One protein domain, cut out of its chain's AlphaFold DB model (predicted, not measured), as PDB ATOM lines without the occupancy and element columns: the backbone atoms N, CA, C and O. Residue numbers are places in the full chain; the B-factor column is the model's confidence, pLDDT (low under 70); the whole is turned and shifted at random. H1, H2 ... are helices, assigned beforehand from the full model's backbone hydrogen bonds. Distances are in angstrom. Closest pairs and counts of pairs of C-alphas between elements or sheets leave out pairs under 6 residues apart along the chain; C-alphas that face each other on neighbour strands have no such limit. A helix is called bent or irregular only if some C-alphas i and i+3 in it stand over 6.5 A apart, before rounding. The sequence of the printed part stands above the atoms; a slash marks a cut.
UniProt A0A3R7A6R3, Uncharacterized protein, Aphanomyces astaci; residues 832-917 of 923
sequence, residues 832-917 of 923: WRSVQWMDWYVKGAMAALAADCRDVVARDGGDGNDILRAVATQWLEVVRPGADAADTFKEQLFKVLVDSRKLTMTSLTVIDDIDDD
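Overview. This is residues 832 to 917 of the 923 residues of an uncharacterized protein of Aphanomyces astaci (UniProt A0A3R7A6R3). Four helices, H1 to H4, make a compact up-and-down bundle in which each touches the next and H4 comes round to touch H1, and a short fifth helix, H5, sticks out as a tail beyond the end of H4. The loop of residues 882 to 887, between H3 and H4, sticks out at the opposite end, and this loop and the tail make the length. The printed part has 86 residues with five named helices, H1 H2 H3 H4 H5 along the chain, and no named strand; the class is all helix. The whole is only just loose, close to compact, with a radius of gyration of the C-alphas of 14.7 A, and spans 54 by 25 by 21 A.

Along the chain. H1 is residues 832 to 843, beginning at C-alpha 832 (71.754, 109.132, 137.123), and H2 is residues 846 to 857; each measures 16.2 A from first to last C-alpha. H3 is residues 863 to 879, 25.3 A long, and is irregular: C-alphas 864 and 867 are 7.0 A apart. H4, the longest helix by residues, is residues 888 to 905, 25.2 A long, beginning at C-alpha 888 (66.727, 129.838, 154.526). H5 is residues 909 to 917, 13.2 A long, ending at C-alpha 917 (94.514, 94.850, 144.932).

Arrangement. In the bundle of H1, H2, H3 and H4 each helix runs against the one before it. H1 and H2 form a helical hairpin at a shallow tilt of 24 degrees; H1 touches H2 with residues 837 to 841 alone, and the closest C-alphas, of Trp 837 and Leu 849, are 5.8 A apart. H2 and H3 form a second hairpin, at a shallow tilt of 31 degrees, with the C-alphas of Cys 853 and Ala 872 closest at 4.7 A. H3 and H4 form a third, at a shallow tilt of 32 degrees, only just short of steep; their closest C-alphas, of Gln 874 and Val 896, are 5.8 A apart. H4 touches H1 with residues 897 to 904 alone, opposite ways at a steep tilt of 40 degrees, closest at the C-alphas of Ser 834 and Ser 900, 5.6 A. H1 and H3 are near each other, while H2 and H4 are apart. H5 touches no helix. Every O i to N i+4 pair is within hydrogen-bond range in H1 and H4; the counts are 7 of 8 in H2, 10 of 13 in H3 and 2 of 5 in H5, where 3 of 6 O i to N i+3 pairs are within range.

Size, cuts and confidence. The two C-alphas farthest apart, of Asp 884 and Asp 917, are 53.8 A apart. Residues 882 to 887 and 905 to 917 stand free; without them the body spans 30 by 21 by 21 A. The printed part has no cut and no long link. Mean pLDDT of the printed part is 86.1; it is under 70 at residue 861, residues 883 to 884 and residues 907 to 917.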
ATOM      1  N   TRP A 832      72.908 108.943 138.006       96.44
ATOM      2  CA  TRP A 832      71.754 109.132 137.123       96.44
ATOM      3  C   TRP A 832      70.590 109.797 137.858       96.44
ATOM      4  O   TRP A 832      70.047 110.790 137.375       96.44
ATOM      5  N   ARG A 833      70.248 109.327 139.065       96.12
ATOM      6  CA  ARG A 833      69.110 109.861 139.828       96.12
ATOM      7  C   ARG A 833      69.367 111.275 140.349       96.12
ATOM      8  O   ARG A 833      68.486 112.126 140.253       96.12
ATOM      9  N   SER A 834      70.593 111.566 140.791       95.75
ATOM     10  CA  SER A 834      70.998 112.934 141.143       95.75
ATOM     11  C   SER A 834      70.877 113.895 139.947       95.75
ATOM     12  O   SER A 834      70.338 114.997 140.078       95.75
ATOM     13  N   VAL A 835      71.291 113.468 138.747       97.06
ATOM     14  CA  VAL A 835      71.106 114.255 137.514       97.06
ATOM     15  C   VAL A 835      69.631 114.396 137.129       97.06
ATOM     16  O   VAL A 835      69.223 115.484 136.726       97.06
ATOM     17  N   GLN A 836      68.812 113.359 137.305       97.81
ATOM     18  CA  GLN A 836      67.372 113.420 137.040       97.81
ATOM     19  C   GLN A 836      66.670 114.453 137.937       97.81
ATOM     20  O   GLN A 836      65.838 115.228 137.461       97.81
ATOM     21  N   TRP A 837      67.051 114.539 139.215       97.62
ATOM     22  CA  TRP A 837      66.547 115.568 140.127       97.62
ATOM     23  C   TRP A 837      66.937 116.986 139.687       97.62
ATOM     24  O   TRP A 837      66.098 117.890 139.683       97.62
ATOM     25  N   MET A 838      68.187 117.174 139.250       97.38
ATOM     26  CA  MET A 838      68.683 118.447 138.709       97.38
ATOM     27  C   MET A 838      67.963 118.851 137.409       97.38
ATOM     28  O   MET A 838      67.632 120.026 137.228       97.38
ATOM     29  N   ASP A 839      67.679 117.887 136.530       97.62
ATOM     30  CA  ASP A 839      66.915 118.073 135.294       97.62
ATOM     31  C   ASP A 839      65.467 118.500 135.573       97.62
ATOM     32  O   ASP A 839      65.013 119.529 135.064       97.62
ATOM     33  N   TRP A 840      64.754 117.775 136.443       97.94
ATOM     34  CA  TRP A 840      63.396 118.138 136.850       97.94
ATOM     35  C   TRP A 840      63.337 119.501 137.535       97.94
ATOM     36  O   TRP A 840      62.429 120.278 137.238       97.94
ATOM     37  N   TYR A 841      64.304 119.827 138.397       97.00
ATOM     38  CA  TYR A 841      64.393 121.147 139.019       97.00
ATOM     39  C   TYR A 841      64.547 122.261 137.966       97.00
ATOM     40  O   TYR A 841      63.796 123.238 137.989       97.00
ATOM     41  N   VAL A 842      65.446 122.101 136.986       96.12
ATOM     42  CA  VAL A 842      65.645 123.093 135.910       96.12
ATOM     43  C   VAL A 842      64.454 123.174 134.947       96.12
ATOM     44  O   VAL A 842      64.141 124.262 134.461       96.12
ATOM     45  N   LYS A 843      63.741 122.067 134.713       96.88
ATOM     46  CA  LYS A 843      62.485 122.030 133.941       96.88
ATOM     47  C   LYS A 843      61.262 122.526 134.730       96.88
ATOM     48  O   LYS A 843      60.191 122.668 134.146       96.88
ATOM     49  N   GLY A 844      61.393 122.792 136.034       96.19
ATOM     50  CA  GLY A 844      60.284 123.185 136.911       96.19
ATOM     51  C   GLY A 844      59.304 122.050 137.246       96.19
ATOM     52  O   GLY A 844      58.217 122.309 137.761       96.19
ATOM     53  N   ALA A 845      59.672 120.793 136.991       97.25
ATOM     54  CA  ALA A 845      58.863 119.592 137.212       97.25
ATOM     55  C   ALA A 845      58.832 119.159 138.696       97.25
ATOM     56  O   ALA A 845      58.994 117.987 139.034       97.25
ATOM     57  N   MET A 846      58.602 120.119 139.598       95.94
ATOM     58  CA  MET A 846      58.715 119.962 141.057       95.94
ATOM     59  C   MET A 846      57.828 118.838 141.621       95.94
ATOM     60  O   MET A 846      58.191 118.197 142.604       95.94
ATOM     61  N   ALA A 847      56.686 118.554 140.984       96.25
ATOM     62  CA  ALA A 847      55.799 117.457 141.371       96.25
ATOM     63  C   ALA A 847      56.398 116.061 141.103       96.25
ATOM     64  O   ALA A 847      56.182 115.157 141.907       96.25
ATOM     65  N   ALA A 848      57.166 115.893 140.017       97.56
ATOM     66  CA  ALA A 848      57.871 114.646 139.707       97.56
ATOM     67  C   ALA A 848      59.072 114.459 140.645       97.56
ATOM     68  O   ALA A 848      59.197 113.415 141.282       97.56
ATOM     69  N   LEU A 849      59.863 115.521 140.835       97.50
ATOM     70  CA  LEU A 849      60.958 115.578 141.807       97.50
ATOM     71  C   LEU A 849      60.495 115.164 143.215       97.50
ATOM     72  O   LEU A 849      61.025 114.223 143.798       97.50
ATOM     73  N   ALA A 850      59.436 115.786 143.742       97.06
ATOM     74  CA  ALA A 850      58.891 115.414 145.046       97.06
ATOM     75  C   ALA A 850      58.100 114.094 145.060       97.06
ATOM     76  O   ALA A 850      57.671 113.677 146.135       97.06
ATOM     77  N   ALA A 851      57.852 113.434 143.926       97.44
ATOM     78  CA  ALA A 851      57.359 112.057 143.902       97.44
ATOM     79  C   ALA A 851      58.530 111.078 144.056       97.44
ATOM     80  O   ALA A 851      58.528 110.282 144.992       97.44
ATOM     81  N   ASP A 852      59.563 111.211 143.225       97.31
ATOM     82  CA  ASP A 852      60.734 110.331 143.244       97.31
ATOM     83  C   ASP A 852      61.549 110.449 144.540       97.31
ATOM     84  O   ASP A 852      61.887 109.438 145.148       97.31
ATOM     85  N   CYS A 853      61.767 111.664 145.062       97.00
ATOM     86  CA  CYS A 853      62.429 111.825 146.358       97.00
ATOM     87  C   CYS A 853      61.627 111.186 147.512       97.00
ATOM     88  O   CYS A 853      62.224 110.763 148.498       97.00
ATOM     89  N   ARG A 854      60.291 111.066 147.409       96.94
ATOM     90  CA  ARG A 854      59.483 110.309 148.388       96.94
ATOM     91  C   ARG A 854      59.608 108.798 148.195       96.94
ATOM     92  O   ARG A 854      59.723 108.100 149.190       96.94
ATOM     93  N   ASP A 855      59.615 108.314 146.955       96.25
ATOM     94  CA  ASP A 855      59.844 106.898 146.622       96.25
ATOM     95  C   ASP A 855      61.235 106.423 147.091       96.25
ATOM     96  O   ASP A 855      61.380 105.345 147.658       96.25
ATOM     97  N   VAL A 856      62.260 107.269 146.958       95.06
ATOM     98  CA  VAL A 856      63.608 107.033 147.498       95.06
ATOM     99  C   VAL A 856      63.644 107.043 149.027       95.06
ATOM    100  O   VAL A 856      64.268 106.170 149.623       95.06
ATOM    101  N   VAL A 857      62.963 107.990 149.683       95.56
ATOM    102  CA  VAL A 857      62.891 108.027 151.157       95.56
ATOM    103  C   VAL A 857      62.091 106.852 151.729       95.56
ATOM    104  O   VAL A 857      62.400 106.406 152.829       95.56
ATOM    105  N   ALA A 858      61.125 106.319 150.981       95.25
ATOM    106  CA  ALA A 858      60.314 105.167 151.366       95.25
ATOM    107  C   ALA A 858      60.963 103.794 151.086       95.25
ATOM    108  O   ALA A 858      60.376 102.780 151.456       95.25
ATOM    109  N   ARG A 859      62.143 103.726 150.447       93.88
ATOM    110  CA  ARG A 859      62.893 102.465 150.303       93.88
ATOM    111  C   ARG A 859      63.801 102.213 151.506       93.88
ATOM    112  O   ARG A 859      64.758 102.954 151.755       93.88
ATOM    113  N   ASP A 860      63.518 101.121 152.206       78.19
ATOM    114  CA  ASP A 860      64.267 100.681 153.378       78.19
ATOM    115  C   ASP A 860      65.684 100.179 153.047       78.19
ATOM    116  O   ASP A 860      65.905  99.391 152.129       78.19
ATOM    117  N   GLY A 861      66.639 100.593 153.881       61.84
ATOM    118  CA  GLY A 861      67.589  99.655 154.492       61.84
ATOM    119  C   GLY A 861      68.819  99.159 153.726       61.84
ATOM    120  O   GLY A 861      69.593  98.427 154.328       61.84
ATOM    121  N   GLY A 862      69.050  99.516 152.460       76.44
ATOM    122  CA  GLY A 862      70.339  99.221 151.806       76.44
ATOM    123  C   GLY A 862      71.380 100.313 152.079       76.44
ATOM    124  O   GLY A 862      71.156 101.437 151.635       76.44
ATOM    125  N   ASP A 863      72.506  99.990 152.730       74.81
ATOM    126  CA  ASP A 863      73.521 100.953 153.221       74.81
ATOM    127  C   ASP A 863      73.972 101.996 152.175       74.81
ATOM    128  O   ASP A 863      74.070 103.190 152.463       74.81
ATOM    129  N   GLY A 864      74.177 101.578 150.918       72.06
ATOM    130  CA  GLY A 864      74.565 102.477 149.820       72.06
ATOM    131  C   GLY A 864      73.532 103.568 149.483       72.06
ATOM    132  O   GLY A 864      73.878 104.587 148.883       72.06
ATOM    133  N   ASN A 865      72.270 103.406 149.896       83.31
ATOM    134  CA  ASN A 865      71.207 104.385 149.661       83.31
ATOM    135  C   ASN A 865      71.157 105.507 150.707       83.31
ATOM    136  O   ASN A 865      70.405 106.459 150.507       83.31
ATOM    137  N   ASP A 866      71.929 105.463 151.794       90.50
ATOM    138  CA  ASP A 866      71.821 106.463 152.866       90.50
ATOM    139  C   ASP A 866      72.181 107.881 152.397       90.50
ATOM    140  O   ASP A 866      71.485 108.845 152.729       90.50
ATOM    141  N   ILE A 867      73.195 108.020 151.534       91.38
ATOM    142  CA  ILE A 867      73.575 109.318 150.954       91.38
ATOM    143  C   ILE A 867      72.505 109.805 149.960       91.38
ATOM    144  O   ILE A 867      72.142 110.983 149.964       91.38
ATOM    145  N   LEU A 868      71.940 108.897 149.151       92.62
ATOM    146  CA  LEU A 868      70.821 109.196 148.251       92.62
ATOM    147  C   LEU A 868      69.592 109.668 149.053       92.62
ATOM    148  O   LEU A 868      68.985 110.684 148.711       92.62
ATOM    149  N   ARG A 869      69.266 108.986 150.160       94.56
ATOM    150  CA  ARG A 869      68.162 109.325 151.068       94.56
ATOM    151  C   ARG A 869      68.377 110.691 151.725       94.56
ATOM    152  O   ARG A 869      67.444 111.490 151.771       94.56
ATOM    153  N   ALA A 870      69.602 110.994 152.157       94.81
ATOM    154  CA  ALA A 870      69.970 112.279 152.756       94.81
ATOM    155  C   ALA A 870      69.932 113.468 151.776       94.81
ATOM    156  O   ALA A 870      69.761 114.610 152.206       94.81
ATOM    157  N   VAL A 871      70.079 113.239 150.466       95.69
ATOM    158  CA  VAL A 871      69.875 114.279 149.438       95.69
ATOM    159  C   VAL A 871      68.403 114.355 149.011       95.69
ATOM    160  O   VAL A 871      67.889 115.452 148.792       95.69
ATOM    161  N   ALA A 872      67.676 113.234 148.993       96.44
ATOM    162  CA  ALA A 872      66.233 113.209 148.748       96.44
ATOM    163  C   ALA A 872      65.434 113.977 149.819       96.44
ATOM    164  O   ALA A 872      64.518 114.726 149.474       96.44
ATOM    165  N   THR A 873      65.782 113.858 151.106       96.25
ATOM    166  CA  THR A 873      65.141 114.646 152.176       96.25
ATOM    167  C   THR A 873      65.406 116.144 152.020       96.25
ATOM    168  O   THR A 873      64.459 116.929 152.087       96.25
ATOM    169  N   GLN A 874      66.642 116.545 151.700       96.12
ATOM    170  CA  GLN A 874      66.971 117.942 151.388       96.12
ATOM    171  C   GLN A 874      66.168 118.483 150.189       96.12
ATOM    172  O   GLN A 874      65.688 119.617 150.227       96.12
ATOM    173  N   TRP A 875      65.958 117.683 149.136       97.06
ATOM    174  CA  TRP A 875      65.093 118.085 148.020       97.06
ATOM    175  C   TRP A 875      63.629 118.238 148.447       97.06
ATOM    176  O   TRP A 875      62.963 119.166 147.991       97.06
ATOM    177  N   LEU A 876      63.119 117.390 149.345       96.38
ATOM    178  CA  LEU A 876      61.749 117.505 149.856       96.38
ATOM    179  C   LEU A 876      61.536 118.742 150.746       96.38
ATOM    180  O   LEU A 876      60.451 119.323 150.685       96.38
ATOM    181  N   GLU A 877      62.546 119.180 151.503       94.50
ATOM    182  CA  GLU A 877      62.537 120.488 152.183       94.50
ATOM    183  C   GLU A 877      62.431 121.635 151.164       94.50
ATOM    184  O   GLU A 877      61.576 122.511 151.286       94.50
ATOM    185  N   VAL A 878      63.254 121.604 150.111       94.81
ATOM    186  CA  VAL A 878      63.303 122.657 149.082       94.81
ATOM    187  C   VAL A 878      62.041 122.692 148.210       94.81
ATOM    188  O   VAL A 878      61.594 123.772 147.831       94.81
ATOM    189  N   VAL A 879      61.411 121.554 147.905       94.56
ATOM    190  CA  VAL A 879      60.152 121.527 147.132       94.56
ATOM    191  C   VAL A 879      58.934 121.938 147.980       94.56
ATOM    192  O   VAL A 879      57.903 122.320 147.423       94.56
ATOM    193  N   ARG A 880      59.036 121.928 149.316       88.81
ATOM    194  CA  ARG A 880      57.994 122.405 150.241       88.81
ATOM    195  C   ARG A 880      58.460 123.641 151.030       88.81
ATOM    196  O   ARG A 880      58.599 123.556 152.251       88.81
ATOM    197  N   PRO A 881      58.661 124.803 150.379       73.19
ATOM    198  CA  PRO A 881      59.020 126.022 151.094       73.19
ATOM    199  C   PRO A 881      57.915 126.400 152.089       73.19
ATOM    200  O   PRO A 881      56.784 126.694 151.696       73.19
ATOM    201  N   GLY A 882      58.253 126.417 153.380       76.56
ATOM    202  CA  GLY A 882      57.425 127.058 154.400       76.56
ATOM    203  C   GLY A 882      57.271 128.548 154.088       76.56
ATOM    204  O   GLY A 882      58.214 129.181 153.607       76.56
ATOM    205  N   ALA A 883      56.085 129.107 154.337       61.06
ATOM    206  CA  ALA A 883      55.701 130.432 153.839       61.06
ATOM    207  C   ALA A 883      56.619 131.581 154.307       61.06
ATOM    208  O   ALA A 883      56.757 132.585 153.608       61.06
ATOM    209  N   ASP A 884      57.264 131.422 155.465       65.75
ATOM    210  CA  ASP A 884      57.823 132.534 156.239       65.75
ATOM    211  C   ASP A 884      59.348 132.723 156.095       65.75
ATOM    212  O   ASP A 884      59.898 133.698 156.609       65.75
ATOM    213  N   ALA A 885      60.057 131.827 155.390       79.19
ATOM    214  CA  ALA A 885      61.527 131.738 155.432       79.19
ATOM    215  C   ALA A 885      62.217 131.835 154.049       79.19
ATOM    216  O   ALA A 885      63.007 130.984 153.636       79.19
ATOM    217  N   ALA A 886      61.962 132.928 153.321       82.56
ATOM    218  CA  ALA A 886      62.495 133.160 151.968       82.56
ATOM    219  C   ALA A 886      64.035 133.301 151.861       82.56
ATOM    220  O   ALA A 886      64.564 133.366 150.746       82.56
ATOM    221  N   ASP A 887      64.757 133.384 152.983       83.75
ATOM    222  CA  ASP A 887      66.225 133.388 153.020       83.75
ATOM    223  C   ASP A 887      66.810 131.997 153.322       83.75
ATOM    224  O   ASP A 887      67.687 131.569 152.570       83.75
ATOM    225  N   THR A 888      66.268 131.226 154.279       88.62
ATOM    226  CA  THR A 888      66.727 129.838 154.526       88.62
ATOM    227  C   THR A 888      66.506 128.953 153.303       88.62
ATOM    228  O   THR A 888      67.371 128.150 152.968       88.62
ATOM    229  N   PHE A 889      65.415 129.175 152.556       92.12
ATOM    230  CA  PHE A 889      65.152 128.503 151.281       92.12
ATOM    231  C   PHE A 889      66.337 128.598 150.304       92.12
ATOM    232  O   PHE A 889      66.635 127.635 149.604       92.12
ATOM    233  N   LYS A 890      67.045 129.736 150.254       92.31
ATOM    234  CA  LYS A 890      68.196 129.926 149.349       92.31
ATOM    235  C   LYS A 890      69.412 129.135 149.816       92.31
ATOM    236  O   LYS A 890      70.165 128.641 148.982       92.31
ATOM    237  N   GLU A 891      69.600 129.026 151.127       93.44
ATOM    238  CA  GLU A 891      70.699 128.283 151.743       93.44
ATOM    239  C   GLU A 891      70.464 126.772 151.633       93.44
ATOM    240  O   GLU A 891      71.359 126.056 151.190       93.44
ATOM    241  N   GLN A 892      69.240 126.298 151.901       94.00
ATOM    242  CA  GLN A 892      68.807 124.913 151.666       94.00
ATOM    243  C   GLN A 892      68.910 124.537 150.180       94.00
ATOM    244  O   GLN A 892      69.486 123.503 149.847       94.00
ATOM    245  N   LEU A 893      68.445 125.405 149.270       95.44
ATOM    246  CA  LEU A 893      68.586 125.209 147.825       95.44
ATOM    247  C   LEU A 893      70.061 125.148 147.400       95.44
ATOM    248  O   LEU A 893      70.445 124.267 146.635       95.44
ATOM    249  N   PHE A 894      70.911 126.055 147.889       95.31
ATOM    250  CA  PHE A 894      72.338 126.018 147.567       95.31
ATOM    251  C   PHE A 894      73.006 124.747 148.111       95.31
ATOM    252  O   PHE A 894      73.778 124.115 147.390       95.31
ATOM    253  N   LYS A 895      72.665 124.336 149.339       95.62
ATOM    254  CA  LYS A 895      73.148 123.100 149.959       95.62
ATOM    255  C   LYS A 895      72.751 121.870 149.141       95.62
ATOM    256  O   LYS A 895      73.640 121.118 148.754       95.62
ATOM    257  N   VAL A 896      71.470 121.696 148.797       96.50
ATOM    258  CA  VAL A 896      71.025 120.504 148.053       96.50
ATOM    259  C   VAL A 896      71.585 120.462 146.632       96.50
ATOM    260  O   VAL A 896      71.940 119.388 146.155       96.50
ATOM    261  N   LEU A 897      71.759 121.612 145.969       95.75
ATOM    262  CA  LEU A 897      72.438 121.684 144.669       95.75
ATOM    263  C   LEU A 897      73.922 121.290 144.779       95.75
ATOM    264  O   LEU A 897      74.449 120.644 143.877       95.75
ATOM    265  N   VAL A 898      74.599 121.654 145.874       94.50
ATOM    266  CA  VAL A 898      75.985 121.245 146.148       94.50
ATOM    267  C   VAL A 898      76.067 119.757 146.490       94.50
ATOM    268  O   VAL A 898      76.906 119.068 145.915       94.50
ATOM    269  N   ASP A 899      75.202 119.238 147.360       94.94
ATOM    270  CA  ASP A 899      75.218 117.832 147.783       94.94
ATOM    271  C   ASP A 899      74.767 116.884 146.654       94.94
ATOM    272  O   ASP A 899      75.399 115.852 146.433       94.94
ATOM    273  N   SER A 900      73.790 117.279 145.831       94.44
ATOM    274  CA  SER A 900      73.459 116.572 144.580       94.44
ATOM    275  C   SER A 900      74.658 116.552 143.629       94.44
ATOM    276  O   SER A 900      74.985 115.515 143.048       94.44
ATOM    277  N   ARG A 901      75.387 117.672 143.501       92.88
ATOM    278  CA  ARG A 901      76.587 117.713 142.656       92.88
ATOM    279  C   ARG A 901      77.725 116.866 143.226       92.88
ATOM    280  O   ARG A 901      78.438 116.254 142.436       92.88
ATOM    281  N   LYS A 902      77.861 116.748 144.555       92.25
ATOM    282  CA  LYS A 902      78.759 115.761 145.181       92.25
ATOM    283  C   LYS A 902      78.379 114.341 144.762       92.25
ATOM    284  O   LYS A 902      79.273 113.636 144.334       92.25
ATOM    285  N   LEU A 903      77.096 113.960 144.763       90.62
ATOM    286  CA  LEU A 903      76.655 112.645 144.255       90.62
ATOM    287  C   LEU A 903      76.959 112.418 142.762       90.62
ATOM    288  O   LEU A 903      77.223 111.293 142.354       90.62
ATOM    289  N   THR A 904      76.963 113.465 141.929       87.56
ATOM    290  CA  THR A 904      77.426 113.330 140.529       87.56
ATOM    291  C   THR A 904      78.951 113.247 140.407       87.56
ATOM    292  O   THR A 904      79.461 112.711 139.433       87.56
ATOM    293  N   MET A 905      79.681 113.775 141.393       85.31
ATOM    294  CA  MET A 905      81.143 113.885 141.403       85.31
ATOM    295  C   MET A 905      81.843 112.900 142.347       85.31
ATOM    296  O   MET A 905      83.074 112.924 142.421       85.31
ATOM    297  N   THR A 906      81.109 112.040 143.061       83.06
ATOM    298  CA  THR A 906      81.678 110.920 143.813       83.06
ATOM    299  C   THR A 906      82.442 110.057 142.822       83.06
ATOM    300  O   THR A 906      81.892 109.527 141.854       83.06
ATOM    301  N   SER A 907      83.759 110.096 142.997       60.81
ATOM    302  CA  SER A 907      84.746 109.760 141.980       60.81
ATOM    303  C   SER A 907      84.848 108.248 141.825       60.81
ATOM    304  O   SER A 907      84.766 107.521 142.813       60.81
ATOM    305  N   LEU A 908      85.113 107.785 140.599       53.56
ATOM    306  CA  LEU A 908      85.418 106.377 140.317       53.56
ATOM    307  C   LEU A 908      86.731 105.906 140.980       53.56
ATOM    308  O   LEU A 908      87.074 104.743 140.880       53.56
ATOM    309  N   THR A 909      87.421 106.763 141.735       52.03
ATOM    310  CA  THR A 909      88.605 106.391 142.527       52.03
ATOM    311  C   THR A 909      88.335 105.300 143.560       52.03
ATOM    312  O   THR A 909      89.231 104.526 143.834       52.03
ATOM    313  N   VAL A 910      87.096 105.154 144.053       50.91
ATOM    314  CA  VAL A 910      86.713 104.012 144.916       50.91
ATOM    315  C   VAL A 910      86.778 102.666 144.164       50.91
ATOM    316  O   VAL A 910      86.794 101.618 144.792       50.91
ATOM    317  N   ILE A 911      86.814 102.693 142.829       48.91
ATOM    318  CA  ILE A 911      87.000 101.533 141.945       48.91
ATOM    319  C   ILE A 911      88.461 101.435 141.488       48.91
ATOM    320  O   ILE A 911      88.995 100.331 141.423       48.91
ATOM    321  N   ASP A 912      89.119 102.568 141.210       49.97
ATOM    322  CA  ASP A 912      90.560 102.590 140.912       49.97
ATOM    323  C   ASP A 912      91.364 101.958 142.078       49.97
ATOM    324  O   ASP A 912      92.264 101.158 141.836       49.97
ATOM    325  N   ASP A 913      90.965 102.222 143.333       50.72
ATOM    326  CA  ASP A 913      91.537 101.628 144.556       50.72
ATOM    327  C   ASP A 913      91.257 100.104 144.709       50.72
ATOM    328  O   ASP A 913      91.850  99.465 145.577       50.72
ATOM    329  N   ILE A 914      90.362  99.507 143.904       47.16
ATOM    330  CA  ILE A 914      90.004  98.068 143.949       47.16
ATOM    331  C   ILE A 914      90.753  97.260 142.872       47.16
ATOM    332  O   ILE A 914      91.181  96.135 143.141       47.16
ATOM    333  N   ASP A 915      90.951  97.822 141.673       48.72
ATOM    334  CA  ASP A 915      91.683  97.152 140.580       48.72
ATOM    335  C   ASP A 915      93.152  96.840 140.978       48.72
ATOM    336  O   ASP A 915      93.680  95.785 140.609       48.72
ATOM    337  N   ASP A 916      93.801  97.708 141.769       51.38
ATOM    338  CA  ASP A 916      95.202  97.544 142.210       51.38
ATOM    339  C   ASP A 916      95.413  96.336 143.156       51.38
ATOM    340  O   ASP A 916      96.443  95.658 143.072       51.38
ATOM    341  N   ASP A 917      94.436  96.004 144.012       44.62
ATOM    342  CA  ASP A 917      94.514  94.850 144.932       44.62
ATOM    343  C   ASP A 917      94.281  93.515 144.188       44.62
ATOM    344  O   ASP A 917      94.937  92.498 144.452       44.62
TER     345      ASP A 917